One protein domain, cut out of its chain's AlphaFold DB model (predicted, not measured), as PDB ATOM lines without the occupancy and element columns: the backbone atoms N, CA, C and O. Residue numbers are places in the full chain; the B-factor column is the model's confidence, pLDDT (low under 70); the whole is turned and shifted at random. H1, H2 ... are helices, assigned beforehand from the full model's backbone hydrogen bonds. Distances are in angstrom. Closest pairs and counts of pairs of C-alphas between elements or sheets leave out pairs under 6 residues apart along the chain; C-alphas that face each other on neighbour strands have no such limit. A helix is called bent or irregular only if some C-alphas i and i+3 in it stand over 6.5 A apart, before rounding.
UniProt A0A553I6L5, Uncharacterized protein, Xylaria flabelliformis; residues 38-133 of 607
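AT A GLANCE: This is residues 38 to 133 of the 607 residues of an uncharacterized protein of Xylaria flabelliformis (UniProt A0A553I6L5). The long helix H4 bends into a short arm, H4a, and a long arm, H4b, which sticks out; H1 and H2 pack on each other as a separate pair, and short H3 links the two parts in an open, flat frame. The printed part has 96 residues with four named helices, H1 to H4 in order, and no named strand; the class is all helix. It is extended, with a radius of gyration of the C-alphas of 19.8 A and spans of 53 by 50 by 22 A.

HOW THE PARTS SIT: H4, residues 96 to 133, assigned as one helix by its hydrogen bonds, is bent: C-alphas 105 and 108 are 7.9 A apart. Its arms H4a, 96 to 105, and H4b, 108 to 133, stand at a steep tilt of 69.9 degrees, only just short of about perpendicular. H3, residues 80 to 88, is apart from both arms. H2, residues 62 to 76, and H3 meet only through their link. H1, residues 41 to 56, touches H2, opposite ways at a steep tilt of 48 degrees; their closest C-alphas, Ile 45 and Ala 69, are 5.6 A apart. In H1, H2, H3, H4a and H4b every O i to N i+4 pair is within hydrogen-bond range.

IN THESE COORDINATES: H4b is 37.6 A long, H1 22.3 A and H2 21.0 A. C-alpha 41 is at (184.434, 182.490, 172.097), C-alpha 133 at (221.256, 196.383, 200.245).

THE WHOLE: The C-alphas farthest apart, Gly 90 and Asp 133, are 53.8 A apart. The printed part has no cut and no long link. Mean pLDDT of the printed part is 74.6; residues 77 to 100 are among those under 70.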
ATOM      1  N   GLU A  38     177.823 187.892 167.810       54.31
ATOM      2  CA  GLU A  38     179.005 187.647 168.619       54.31
ATOM      3  C   GLU A  38     179.469 186.237 168.252       54.31
ATOM      4  O   GLU A  38     178.869 185.244 168.661       54.31
ATOM      5  N   GLU A  39     180.493 186.155 167.397       64.56
ATOM      6  CA  GLU A  39     181.244 184.921 167.156       64.56
ATOM      7  C   GLU A  39     181.538 184.302 168.529       64.56
ATOM      8  O   GLU A  39     182.141 184.958 169.388       64.56
ATOM      9  N   SER A  40     181.020 183.088 168.761       76.69
ATOM     10  CA  SER A  40     181.196 182.376 170.026       76.69
ATOM     11  C   SER A  40     182.681 182.350 170.362       76.69
ATOM     12  O   SER A  40     183.510 182.153 169.474       76.69
ATOM     13  N   VAL A  41     183.033 182.519 171.638       76.75
ATOM     14  CA  VAL A  41     184.434 182.490 172.097       76.75
ATOM     15  C   VAL A  41     185.154 181.247 171.562       76.75
ATOM     16  O   VAL A  41     186.311 181.324 171.164       76.75
ATOM     17  N   GLU A  42     184.456 180.116 171.469       83.25
ATOM     18  CA  GLU A  42     185.008 178.873 170.926       83.25
ATOM     19  C   GLU A  42     185.208 178.898 169.403       83.25
ATOM     20  O   GLU A  42     186.161 178.305 168.895       83.25
ATOM     21  N   ASP A  43     184.365 179.612 168.662       85.44
ATOM     22  CA  ASP A  43     184.523 179.778 167.215       85.44
ATOM     23  C   ASP A  43     185.650 180.770 166.897       85.44
ATOM     24  O   ASP A  43     186.470 180.509 166.015       85.44
ATOM     25  N   GLU A  44     185.795 181.827 167.703       84.12
ATOM     26  CA  GLU A  44     186.924 182.758 167.627       84.12
ATOM     27  C   GLU A  44     188.255 182.050 167.940       84.12
ATOM     28  O   GLU A  44     189.252 182.245 167.237       84.12
ATOM     29  N   ILE A  45     188.275 181.165 168.948       88.69
ATOM     30  CA  ILE A  45     189.440 180.325 169.269       88.69
ATOM     31  C   ILE A  45     189.795 179.419 168.094       88.69
ATOM     32  O   ILE A  45     190.968 179.355 167.709       88.69
ATOM     33  N   LYS A  46     188.811 178.741 167.495       91.25
ATOM     34  CA  LYS A  46     189.040 177.879 166.327       91.25
ATOM     35  C   LYS A  46     189.592 178.673 165.151       91.25
ATOM     36  O   LYS A  46     190.593 178.255 164.570       91.25
ATOM     37  N   ARG A  47     189.007 179.833 164.838       93.12
ATOM     38  CA  ARG A  47     189.453 180.676 163.723       93.12
ATOM     39  C   ARG A  47     190.877 181.180 163.933       93.12
ATOM     40  O   ARG A  47     191.728 180.982 163.073       93.12
ATOM     41  N   LYS A  48     191.172 181.755 165.104       91.31
ATOM     42  CA  LYS A  48     192.514 182.262 165.435       91.31
ATOM     43  C   LYS A  48     193.564 181.157 165.465       91.31
ATOM     44  O   LYS A  48     194.700 181.389 165.061       91.31
ATOM     45  N   THR A  49     193.195 179.961 165.920       92.56
ATOM     46  CA  THR A  49     194.089 178.799 165.874       92.56
ATOM     47  C   THR A  49     194.380 178.403 164.427       92.56
ATOM     48  O   THR A  49     195.548 178.250 164.080       92.56
ATOM     49  N   ALA A  50     193.360 178.332 163.565       91.00
ATOM     50  CA  ALA A  50     193.523 178.005 162.148       91.00
ATOM     51  C   ALA A  50     194.360 179.054 161.389       91.00
ATOM     52  O   ALA A  50     195.239 178.698 160.602       91.00
ATOM     53  N   ASP A  51     194.151 180.343 161.669       91.88
ATOM     54  CA  ASP A  51     194.936 181.438 161.087       91.88
ATOM     55  C   ASP A  51     196.420 181.338 161.479       91.88
ATOM     56  O   ASP A  51     197.307 181.534 160.645       91.88
ATOM     57  N   LEU A  52     196.707 180.990 162.739       90.25
ATOM     58  CA  LEU A  52     198.076 180.804 163.229       90.25
ATOM     59  C   LEU A  52     198.745 179.547 162.659       90.25
ATOM     60  O   LEU A  52     199.936 179.596 162.342       90.25
ATOM     61  N   GLU A  53     198.006 178.448 162.488       93.06
ATOM     62  CA  GLU A  53     198.503 177.238 161.815       93.06
ATOM     63  C   GLU A  53     198.858 177.534 160.352       93.06
ATOM     64  O   GLU A  53     199.930 177.145 159.877       93.06
ATOM     65  N   LYS A  54     198.010 178.310 159.662       92.38
ATOM     66  CA  LYS A  54     198.243 178.752 158.283       92.38
ATOM     67  C   LYS A  54     199.452 179.686 158.170       92.38
ATOM     68  O   LYS A  54     200.253 179.530 157.256       92.38
ATOM     69  N   ALA A  55     199.625 180.618 159.109       90.06
ATOM     70  CA  ALA A  55     200.757 181.546 159.112       90.06
ATOM     71  C   ALA A  55     202.100 180.858 159.419       90.06
ATOM     72  O   ALA A  55     203.127 181.227 158.851       90.06
ATOM     73  N   LYS A  56     202.109 179.849 160.300       87.88
ATOM     74  CA  LYS A  56     203.320 179.084 160.649       87.88
ATOM     75  C   LYS A  56     203.622 177.931 159.686       87.88
ATOM     76  O   LYS A  56     204.693 177.330 159.789       87.88
ATOM     77  N   ASN A  57     202.697 177.613 158.778       88.88
ATOM     78  CA  ASN A  57     202.785 176.499 157.830       88.88
ATOM     79  C   ASN A  57     203.056 175.131 158.506       88.88
ATOM     80  O   ASN A  57     203.650 174.233 157.906       88.88
ATOM     81  N   LYS A  58     202.657 174.987 159.779       89.31
ATOM     82  CA  LYS A  58     202.797 173.785 160.619       89.31
ATOM     83  C   LYS A  58     201.647 173.736 161.640       89.31
ATOM     84  O   LYS A  58     201.236 174.801 162.109       89.31
ATOM     85  N   PRO A  59     201.149 172.541 162.016       89.69
ATOM     86  CA  PRO A  59     200.100 172.415 163.027       89.69
ATOM     87  C   PRO A  59     200.599 172.913 164.390       89.69
ATOM     88  O   PRO A  59     201.746 172.659 164.766       89.69
ATOM     89  N   LEU A  60     199.744 173.629 165.124       90.62
ATOM     90  CA  LEU A  60     200.083 174.136 166.454       90.62
ATOM     91  C   LEU A  60     200.125 172.972 167.448       90.62
ATOM     92  O   LEU A  60     199.283 172.075 167.407       90.62
ATOM     93  N   THR A  61     201.075 173.019 168.381       92.81
ATOM     94  CA  THR A  61     201.110 172.061 169.494       92.81
ATOM     95  C   THR A  61     199.943 172.304 170.458       92.81
ATOM     96  O   THR A  61     199.491 173.440 170.609       92.81
ATOM     97  N   ASP A  62     199.473 171.270 171.165       91.06
ATOM     98  CA  ASP A  62     198.316 171.387 172.075       91.06
ATOM     99  C   ASP A  62     198.510 172.474 173.144       91.06
ATOM    100  O   ASP A  62     197.595 173.241 173.437       91.06
ATOM    101  N   LYS A  63     199.744 172.637 173.641       90.38
ATOM    102  CA  LYS A  63     200.104 173.712 174.582       90.38
ATOM    103  C   LYS A  63     199.977 175.113 173.975       90.38
ATOM    104  O   LYS A  63     199.665 176.067 174.687       90.38
ATOM    105  N   GLU A  64     200.251 175.275 172.681       88.62
ATOM    106  CA  GLU A  64     200.066 176.554 171.988       88.62
ATOM    107  C   GLU A  64     198.584 176.833 171.730       88.62
ATOM    108  O   GLU A  64     198.147 177.963 171.950       88.62
ATOM    109  N   LYS A  65     197.803 175.814 171.344       91.25
ATOM    110  CA  LYS A  65     196.342 175.925 171.194       91.25
ATOM    111  C   LYS A  65     195.688 176.333 172.509       91.25
ATOM    112  O   LYS A  65     194.895 177.269 172.539       91.25
ATOM    113  N   GLU A  66     196.095 175.708 173.611       89.69
ATOM    114  CA  GLU A  66     195.609 176.038 174.949       89.69
ATOM    115  C   GLU A  66     196.017 177.456 175.387       89.69
ATOM    116  O   GLU A  66     195.210 178.186 175.962       89.69
ATOM    117  N   ARG A  67     197.232 177.914 175.050       89.75
ATOM    118  CA  ARG A  67     197.643 179.311 175.286       89.75
ATOM    119  C   ARG A  67     196.800 180.314 174.501       89.75
ATOM    120  O   ARG A  67     196.444 181.350 175.059       89.75
ATOM    121  N   VAL A  68     196.494 180.030 173.235       89.25
ATOM    122  CA  VAL A  68     195.631 180.884 172.401       89.25
ATOM    123  C   VAL A  68     194.210 180.900 172.964       89.25
ATOM    124  O   VAL A  68     193.657 181.980 173.163       89.25
ATOM    125  N   ALA A  69     193.671 179.734 173.326       87.81
ATOM    126  CA  ALA A  69     192.357 179.600 173.946       87.81
ATOM    127  C   ALA A  69     192.250 180.394 175.255       87.81
ATOM    128  O   ALA A  69     191.350 181.217 175.415       87.81
ATOM    129  N   ASN A  70     193.211 180.223 176.164       85.06
ATOM    130  CA  ASN A  70     193.229 180.934 177.443       85.06
ATOM    131  C   ASN A  70     193.416 182.444 177.265       85.06
ATOM    132  O   ASN A  70     192.838 183.226 178.016       85.06
ATOM    133  N   LYS A  71     194.180 182.874 176.253       86.69
ATOM    134  CA  LYS A  71     194.351 184.298 175.959       86.69
ATOM    135  C   LYS A  71     193.075 184.931 175.401       86.69
ATOM    136  O   LYS A  71     192.733 186.029 175.823       86.69
ATOM    137  N   ILE A  72     192.358 184.248 174.508       84.56
ATOM    138  CA  ILE A  72     191.081 184.741 173.964       84.56
ATOM    139  C   ILE A  72     190.005 184.764 175.054       84.56
ATOM    140  O   ILE A  72     189.336 185.783 175.213       84.56
ATOM    141  N   ARG A  73     189.904 183.708 175.874       84.00
ATOM    142  CA  ARG A  73     188.997 183.686 177.036       84.00
ATOM    143  C   ARG A  73     189.298 184.830 178.002       84.00
ATOM    144  O   ARG A  73     188.391 185.577 178.335       84.00
ATOM    145  N   SER A  74     190.566 185.052 178.353       78.19
ATOM    146  CA  SER A  74     190.968 186.155 179.239       78.19
ATOM    147  C   SER A  74     190.680 187.547 178.660       78.19
ATOM    148  O   SER A  74     190.352 188.456 179.419       78.19
ATOM    149  N   LEU A  75     190.789 187.740 177.339       72.69
ATOM    150  CA  LEU A  75     190.448 189.013 176.692       72.69
ATOM    151  C   LEU A  75     188.930 189.253 176.683       72.69
ATOM    152  O   LEU A  75     188.482 190.369 176.932       72.69
ATOM    153  N   ARG A  76     188.136 188.198 176.467       72.69
ATOM    154  CA  ARG A  76     186.666 188.250 176.518       72.69
ATOM    155  C   ARG A  76     186.126 188.384 177.947       72.69
ATOM    156  O   ARG A  76     185.139 189.085 178.145       72.69
ATOM    157  N   GLU A  77     186.814 187.836 178.949       65.88
ATOM    158  CA  GLU A  77     186.528 188.038 180.381       65.88
ATOM    159  C   GLU A  77     186.658 189.510 180.830       65.88
ATOM    160  O   GLU A  77     186.172 189.861 181.902       65.88
ATOM    161  N   GLY A  78     187.263 190.392 180.020       57.66
ATOM    162  CA  GLY A  78     187.276 191.848 180.228       57.66
ATOM    163  C   GLY A  78     186.246 192.635 179.401       57.66
ATOM    164  O   GLY A  78     185.990 193.798 179.704       57.66
ATOM    165  N   GLY A  79     185.630 192.019 178.383       57.38
ATOM    166  CA  GLY A  79     184.727 192.685 177.429       57.38
ATOM    167  C   GLY A  79     183.345 193.047 177.990       57.38
ATOM    168  O   GLY A  79     182.677 193.939 177.471       57.38
ATOM    169  N   TRP A  80     182.927 192.430 179.100       55.78
ATOM    170  CA  TRP A  80     181.660 192.762 179.770       55.78
ATOM    171  C   TRP A  80     181.623 194.216 180.284       55.78
ATOM    172  O   TRP A  80     180.553 194.824 180.329       55.78
ATOM    173  N   LEU A  81     182.786 194.813 180.589       54.06
ATOM    174  CA  LEU A  81     182.899 196.225 180.973       54.06
ATOM    175  C   LEU A  81     182.586 197.186 179.813       54.06
ATOM    176  O   LEU A  81     182.051 198.270 180.054       54.06
ATOM    177  N   GLU A  82     182.860 196.806 178.560       56.66
ATOM    178  CA  GLU A  82     182.491 197.617 177.389       56.66
ATOM    179  C   GLU A  82     180.984 197.570 177.113       56.66
ATOM    180  O   GLU A  82     180.378 198.612 176.847       56.66
ATOM    181  N   GLY A  83     180.352 196.402 177.279       53.91
ATOM    182  CA  GLY A  83     178.892 196.273 177.219       53.91
ATOM    183  C   GLY A  83     178.181 197.085 178.311       53.91
ATOM    184  O   GLY A  83     177.184 197.760 178.045       53.91
ATOM    185  N   LEU A  84     178.741 197.108 179.527       52.22
ATOM    186  CA  LEU A  84     178.260 197.941 180.637       52.22
ATOM    187  C   LEU A  84     178.393 199.436 180.366       52.22
ATOM    188  O   LEU A  84     177.495 200.205 180.709       52.22
ATOM    189  N   LYS A  85     179.488 199.857 179.724       55.69
ATOM    190  CA  LYS A  85     179.696 201.259 179.352       55.69
ATOM    191  C   LYS A  85     178.583 201.747 178.422       55.69
ATOM    192  O   LYS A  85     178.076 202.842 178.630       55.69
ATOM    193  N   LEU A  86     178.137 200.925 177.471       59.41
ATOM    194  CA  LEU A  86     177.014 201.250 176.580       59.41
ATOM    195  C   LEU A  86     175.660 201.310 177.307       59.41
ATOM    196  O   LEU A  86     174.843 202.169 176.989       59.41
ATOM    197  N   GLN A  87     175.426 200.452 178.305       56.66
ATOM    198  CA  GLN A  87     174.170 200.444 179.075       56.66
ATOM    199  C   GLN A  87     174.055 201.589 180.098       56.66
ATOM    200  O   GLN A  87     172.943 201.937 180.510       56.66
ATOM    201  N   LEU A  88     175.188 202.169 180.505       53.47
ATOM    202  CA  LEU A  88     175.273 203.240 181.503       53.47
ATOM    203  C   LEU A  88     175.413 204.648 180.898       53.47
ATOM    204  O   LEU A  88     175.248 205.635 181.617       53.47
ATOM    205  N   VAL A  89     175.664 204.776 179.591       50.91
ATOM    206  CA  VAL A  89     175.682 206.082 178.911       50.91
ATOM    207  C   VAL A  89     174.287 206.717 178.978       50.91
ATOM    208  O   VAL A  89     173.327 206.218 178.397       50.91
ATOM    209  N   GLY A  90     174.178 207.832 179.709       57.66
ATOM    210  CA  GLY A  90     172.957 208.639 179.834       57.66
ATOM    211  C   GLY A  90     172.110 208.401 181.091       57.66
ATOM    212  O   GLY A  90     171.055 209.020 181.217       57.66
ATOM    213  N   LYS A  91     172.537 207.545 182.033       58.50
ATOM    214  CA  LYS A  91     171.825 207.320 183.306       58.50
ATOM    215  C   LYS A  91     172.666 207.782 184.499       58.50
ATOM    216  O   LYS A  91     173.753 207.269 184.727       58.50
ATOM    217  N   ASN A  92     172.130 208.709 185.296       58.06
ATOM    218  CA  ASN A  92     172.829 209.296 186.453       58.06
ATOM    219  C   ASN A  92     172.657 208.490 187.754       58.06
ATOM    220  O   ASN A  92     173.194 208.874 188.789       58.06
ATOM    221  N   ALA A  93     171.888 207.399 187.724       51.91
ATOM    222  CA  ALA A  93     171.653 206.535 188.873       51.91
ATOM    223  C   ALA A  93     171.588 205.070 188.425       51.91
ATOM    224  O   ALA A  93     170.869 204.730 187.483       51.91
ATOM    225  N   VAL A  94     172.343 204.215 189.112       58.03
ATOM    226  CA  VAL A  94     172.325 202.759 188.945       58.03
ATOM    227  C   VAL A  94     171.649 202.169 190.184       58.03
ATOM    228  O   VAL A  94     172.059 202.521 191.292       58.03
ATOM    229  N   PRO A  95     170.620 201.312 190.045       67.44
ATOM    230  CA  PRO A  95     169.988 200.655 191.186       67.44
ATOM    231  C   PRO A  95     171.018 199.892 192.024       67.44
ATOM    232  O   PRO A  95     171.855 199.169 191.480       67.44
ATOM    233  N   ILE A  96     170.975 200.041 193.348       57.41
ATOM    234  CA  ILE A  96     171.982 199.449 194.238       57.41
ATOM    235  C   ILE A  96     171.924 197.913 194.221       57.41
ATOM    236  O   ILE A  96     172.953 197.258 194.381       57.41
ATOM    237  N   GLU A  97     170.755 197.324 193.924       61.00
ATOM    238  CA  GLU A  97     170.624 195.876 193.731       61.00
ATOM    239  C   GLU A  97     171.419 195.383 192.516       61.00
ATOM    240  O   GLU A  97     171.951 194.273 192.528       61.00
ATOM    241  N   TYR A  98     171.553 196.221 191.484       63.53
ATOM    242  CA  TYR A  98     172.328 195.902 190.289       63.53
ATOM    243  C   TYR A  98     173.830 195.885 190.588       63.53
ATOM    244  O   TYR A  98     174.532 194.979 190.145       63.53
ATOM    245  N   PHE A  99     174.318 196.825 191.404       65.31
ATOM    246  CA  PHE A  99     175.714 196.837 191.853       65.31
ATOM    247  C   PHE A  99     176.033 195.636 192.752       65.31
ATOM    248  O   PHE A  99     177.043 194.966 192.548       65.31
ATOM    249  N   ASN A 100     175.145 195.307 193.694       67.00
ATOM    250  CA  ASN A 100     175.320 194.152 194.577       67.00
ATOM    251  C   ASN A 100     175.345 192.830 193.800       67.00
ATOM    252  O   ASN A 100     176.152 191.952 194.101       67.00
ATOM    253  N   ARG A 101     174.517 192.710 192.757       72.44
ATOM    254  CA  ARG A 101     174.551 191.568 191.840       72.44
ATOM    255  C   ARG A 101     175.866 191.493 191.058       72.44
ATOM    256  O   ARG A 101     176.444 190.417 190.970       72.44
ATOM    257  N   LEU A 102     176.355 192.622 190.547       65.88
ATOM    258  CA  LEU A 102     177.620 192.705 189.805       65.88
ATOM    259  C   LEU A 102     178.819 192.279 190.664       65.88
ATOM    260  O   LEU A 102     179.703 191.558 190.208       65.88
ATOM    261  N   VAL A 103     178.840 192.730 191.921       68.44
ATOM    262  CA  VAL A 103     179.885 192.379 192.888       68.44
ATOM    263  C   VAL A 103     179.816 190.893 193.237       68.44
ATOM    264  O   VAL A 103     180.860 190.252 193.280       68.44
ATOM    265  N   ALA A 104     178.618 190.327 193.410       68.31
ATOM    266  CA  ALA A 104     178.440 188.901 193.687       68.31
ATOM    267  C   ALA A 104     178.820 188.005 192.489       68.31
ATOM    268  O   ALA A 104     179.512 187.005 192.662       68.31
ATOM    269  N   GLU A 105     178.425 188.366 191.263       64.38
ATOM    270  CA  GLU A 105     178.737 187.588 190.051       64.38
ATOM    271  C   GLU A 105     180.238 187.628 189.691       64.38
ATOM    272  O   GLU A 105     180.754 186.703 189.059       64.38
ATOM    273  N   HIS A 106     180.971 188.662 190.124       67.50
ATOM    274  CA  HIS A 106     182.385 188.862 189.781       67.50
ATOM    275  C   HIS A 106     183.344 188.872 190.977       67.50
ATOM    276  O   HIS A 106     184.523 189.201 190.813       67.50
ATOM    277  N   GLU A 107     182.887 188.444 192.154       73.44
ATOM    278  CA  GLU A 107     183.679 188.394 193.390       73.44
ATOM    279  C   GLU A 107     185.003 187.640 193.186       73.44
ATOM    280  O   GLU A 107     186.067 188.075 193.626       73.44
ATOM    281  N   ASN A 108     184.970 186.561 192.401       68.81
ATOM    282  CA  ASN A 108     186.132 185.723 192.117       68.81
ATOM    283  C   ASN A 108     187.170 186.423 191.210       68.81
ATOM    284  O   ASN A 108     188.382 186.252 191.371       68.81
ATOM    285  N   THR A 109     186.718 187.251 190.264       69.50
ATOM    286  CA  THR A 109     187.596 188.040 189.381       69.50
ATOM    287  C   THR A 109     188.198 189.220 190.138       69.50
ATOM    288  O   THR A 109     189.400 189.471 190.032       69.50
ATOM    289  N   ILE A 110     187.394 189.887 190.972       69.44
ATOM    290  CA  ILE A 110     187.846 190.952 191.877       69.44
ATOM    291  C   ILE A 110     188.906 190.402 192.842       69.44
ATOM    292  O   ILE A 110     189.976 190.996 192.992       69.44
ATOM    293  N   PHE A 111     188.673 189.216 193.412       71.69
ATOM    294  CA  PHE A 111     189.631 188.523 194.271       71.69
ATOM    295  C   PHE A 111     190.949 188.202 193.544       71.69
ATOM    296  O   PHE A 111     192.031 188.457 194.078       71.69
ATOM    297  N   LYS A 112     190.893 187.711 192.296       72.12
ATOM    298  CA  LYS A 112     192.095 187.442 191.482       72.12
ATOM    299  C   LYS A 112     192.894 188.709 191.173       72.12
ATOM    300  O   LYS A 112     194.118 188.691 191.300       72.12
ATOM    301  N   VAL A 113     192.238 189.807 190.796       70.19
ATOM    302  CA  VAL A 113     192.914 191.091 190.530       70.19
ATOM    303  C   VAL A 113     193.567 191.632 191.804       70.19
ATOM    304  O   VAL A 113     194.729 192.041 191.771       70.19
ATOM    305  N   ALA A 114     192.880 191.548 192.947       70.81
ATOM    306  CA  ALA A 114     193.451 191.907 194.242       70.81
ATOM    307  C   ALA A 114     194.688 191.053 194.582       70.81
ATOM    308  O   ALA A 114     195.707 191.581 195.033       70.81
ATOM    309  N   GLN A 115     194.655 189.749 194.291       77.00
ATOM    310  CA  GLN A 115     195.788 188.848 194.505       77.00
ATOM    311  C   GLN A 115     196.980 189.163 193.582       77.00
ATOM    312  O   GLN A 115     198.133 189.091 194.017       77.00
ATOM    313  N   ILE A 116     196.727 189.529 192.321       74.25
ATOM    314  CA  ILE A 116     197.767 189.949 191.368       74.25
ATOM    315  C   ILE A 116     198.417 191.254 191.834       74.25
ATOM    316  O   ILE A 116     199.646 191.325 191.895       74.25
ATOM    317  N   ASN A 117     197.621 192.243 192.244       69.75
ATOM    318  CA  ASN A 117     198.134 193.509 192.765       69.75
ATOM    319  C   ASN A 117     198.935 193.312 194.060       69.75
ATOM    320  O   ASN A 117     200.013 193.885 194.202       69.75
ATOM    321  N   ALA A 118     198.495 192.423 194.957       74.19
ATOM    322  CA  ALA A 118     199.257 192.068 196.153       74.19
ATOM    323  C   ALA A 118     200.603 191.392 195.818       74.19
ATOM    324  O   ALA A 118     201.609 191.642 196.483       74.19
ATOM    325  N   ARG A 119     200.662 190.555 194.770       78.12
ATOM    326  CA  ARG A 119     201.923 189.949 194.296       78.12
ATOM    327  C   ARG A 119     202.849 190.970 193.634       78.12
ATOM    328  O   ARG A 119     204.058 190.887 193.834       78.12
ATOM    329  N   ALA A 120     202.305 191.914 192.868       74.12
ATOM    330  CA  ALA A 120     203.080 192.998 192.271       74.12
ATOM    331  C   ALA A 120     203.678 193.913 193.352       74.12
ATOM    332  O   ALA A 120     204.876 194.174 193.324       74.12
ATOM    333  N   ALA A 121     202.883 194.292 194.360       73.12
ATOM    334  CA  ALA A 121     203.344 195.091 195.493       73.12
ATOM    335  C   ALA A 121     204.474 194.401 196.281       73.12
ATOM    336  O   ALA A 121     205.455 195.048 196.638       73.12
ATOM    337  N   ARG A 122     204.402 193.074 196.480       78.19
ATOM    338  CA  ARG A 122     205.499 192.311 197.106       78.19
ATOM    339  C   ARG A 122     206.788 192.343 196.287       78.19
ATOM    340  O   ARG A 122     207.850 192.519 196.866       78.19
ATOM    341  N   LYS A 123     206.706 192.210 194.959       79.81
ATOM    342  CA  LYS A 123     207.890 192.272 194.083       79.81
ATOM    343  C   LYS A 123     208.539 193.654 194.060       79.81
ATOM    344  O   LYS A 123     209.756 193.734 193.941       79.81
ATOM    345  N   VAL A 124     207.744 194.720 194.154       75.19
ATOM    346  CA  VAL A 124     208.267 196.088 194.276       75.19
ATOM    347  C   VAL A 124     208.995 196.249 195.612       75.19
ATOM    348  O   VAL A 124     210.161 196.620 195.607       75.19
ATOM    349  N   ALA A 125     208.391 195.823 196.726       75.94
ATOM    350  CA  ALA A 125     209.042 195.866 198.039       75.94
ATOM    351  C   ALA A 125     210.341 195.032 198.107       75.94
ATOM    352  O   ALA A 125     211.314 195.432 198.739       75.94
ATOM    353  N   GLU A 126     210.382 193.881 197.429       80.62
ATOM    354  CA  GLU A 126     211.568 193.018 197.346       80.62
ATOM    355  C   GLU A 126     212.695 193.660 196.510       80.62
ATOM    356  O   GLU A 126     213.870 193.560 196.862       80.62
ATOM    357  N   LYS A 127     212.341 194.376 195.433       78.94
ATOM    358  CA  LYS A 127     213.280 195.169 194.623       78.94
ATOM    359  C   LYS A 127     213.810 196.383 195.390       78.94
ATOM    360  O   LYS A 127     215.007 196.641 195.331       78.94
ATOM    361  N   ASP A 128     212.959 197.072 196.141       77.06
ATOM    362  CA  ASP A 128     213.363 198.216 196.965       77.06
ATOM    363  C   ASP A 128     214.302 197.787 198.105       77.06
ATOM    364  O   ASP A 128     215.280 198.477 198.396       77.06
ATOM    365  N   ALA A 129     214.090 196.599 198.681       76.75
ATOM    366  CA  ALA A 129     215.015 196.000 199.643       76.75
ATOM    367  C   ALA A 129     216.377 195.646 199.011       76.75
ATOM    368  O   ALA A 129     217.416 195.890 199.621       76.75
ATOM    369  N   GLN A 130     216.397 195.131 197.774       78.75
ATOM    370  CA  GLN A 130     217.645 194.876 197.036       78.75
ATOM    371  C   GLN A 130     218.412 196.165 196.707       78.75
ATOM    372  O   GLN A 130     219.640 196.173 196.749       78.75
ATOM    373  N   ILE A 131     217.707 197.254 196.392       74.69
ATOM    374  CA  ILE A 131     218.324 198.563 196.126       74.69
ATOM    375  C   ILE A 131     218.951 199.131 197.409       74.69
ATOM    376  O   ILE A 131     220.070 199.636 197.366       74.69
ATOM    377  N   GLN A 132     218.280 198.991 198.554       71.31
ATOM    378  CA  GLN A 132     218.831 199.368 199.860       71.31
ATOM    379  C   GLN A 132     220.076 198.547 200.241       71.31
ATOM    380  O   GLN A 132     221.055 199.111 200.722       71.31
ATOM    381  N   ASP A 133     220.097 197.242 199.958       72.38
ATOM    382  CA  ASP A 133     221.256 196.383 200.245       72.38
ATOM    383  C   ASP A 133     222.482 196.718 199.366       72.38
ATOM    384  O   ASP A 133     223.623 196.611 199.813       72.38
TER     385      ASP A 133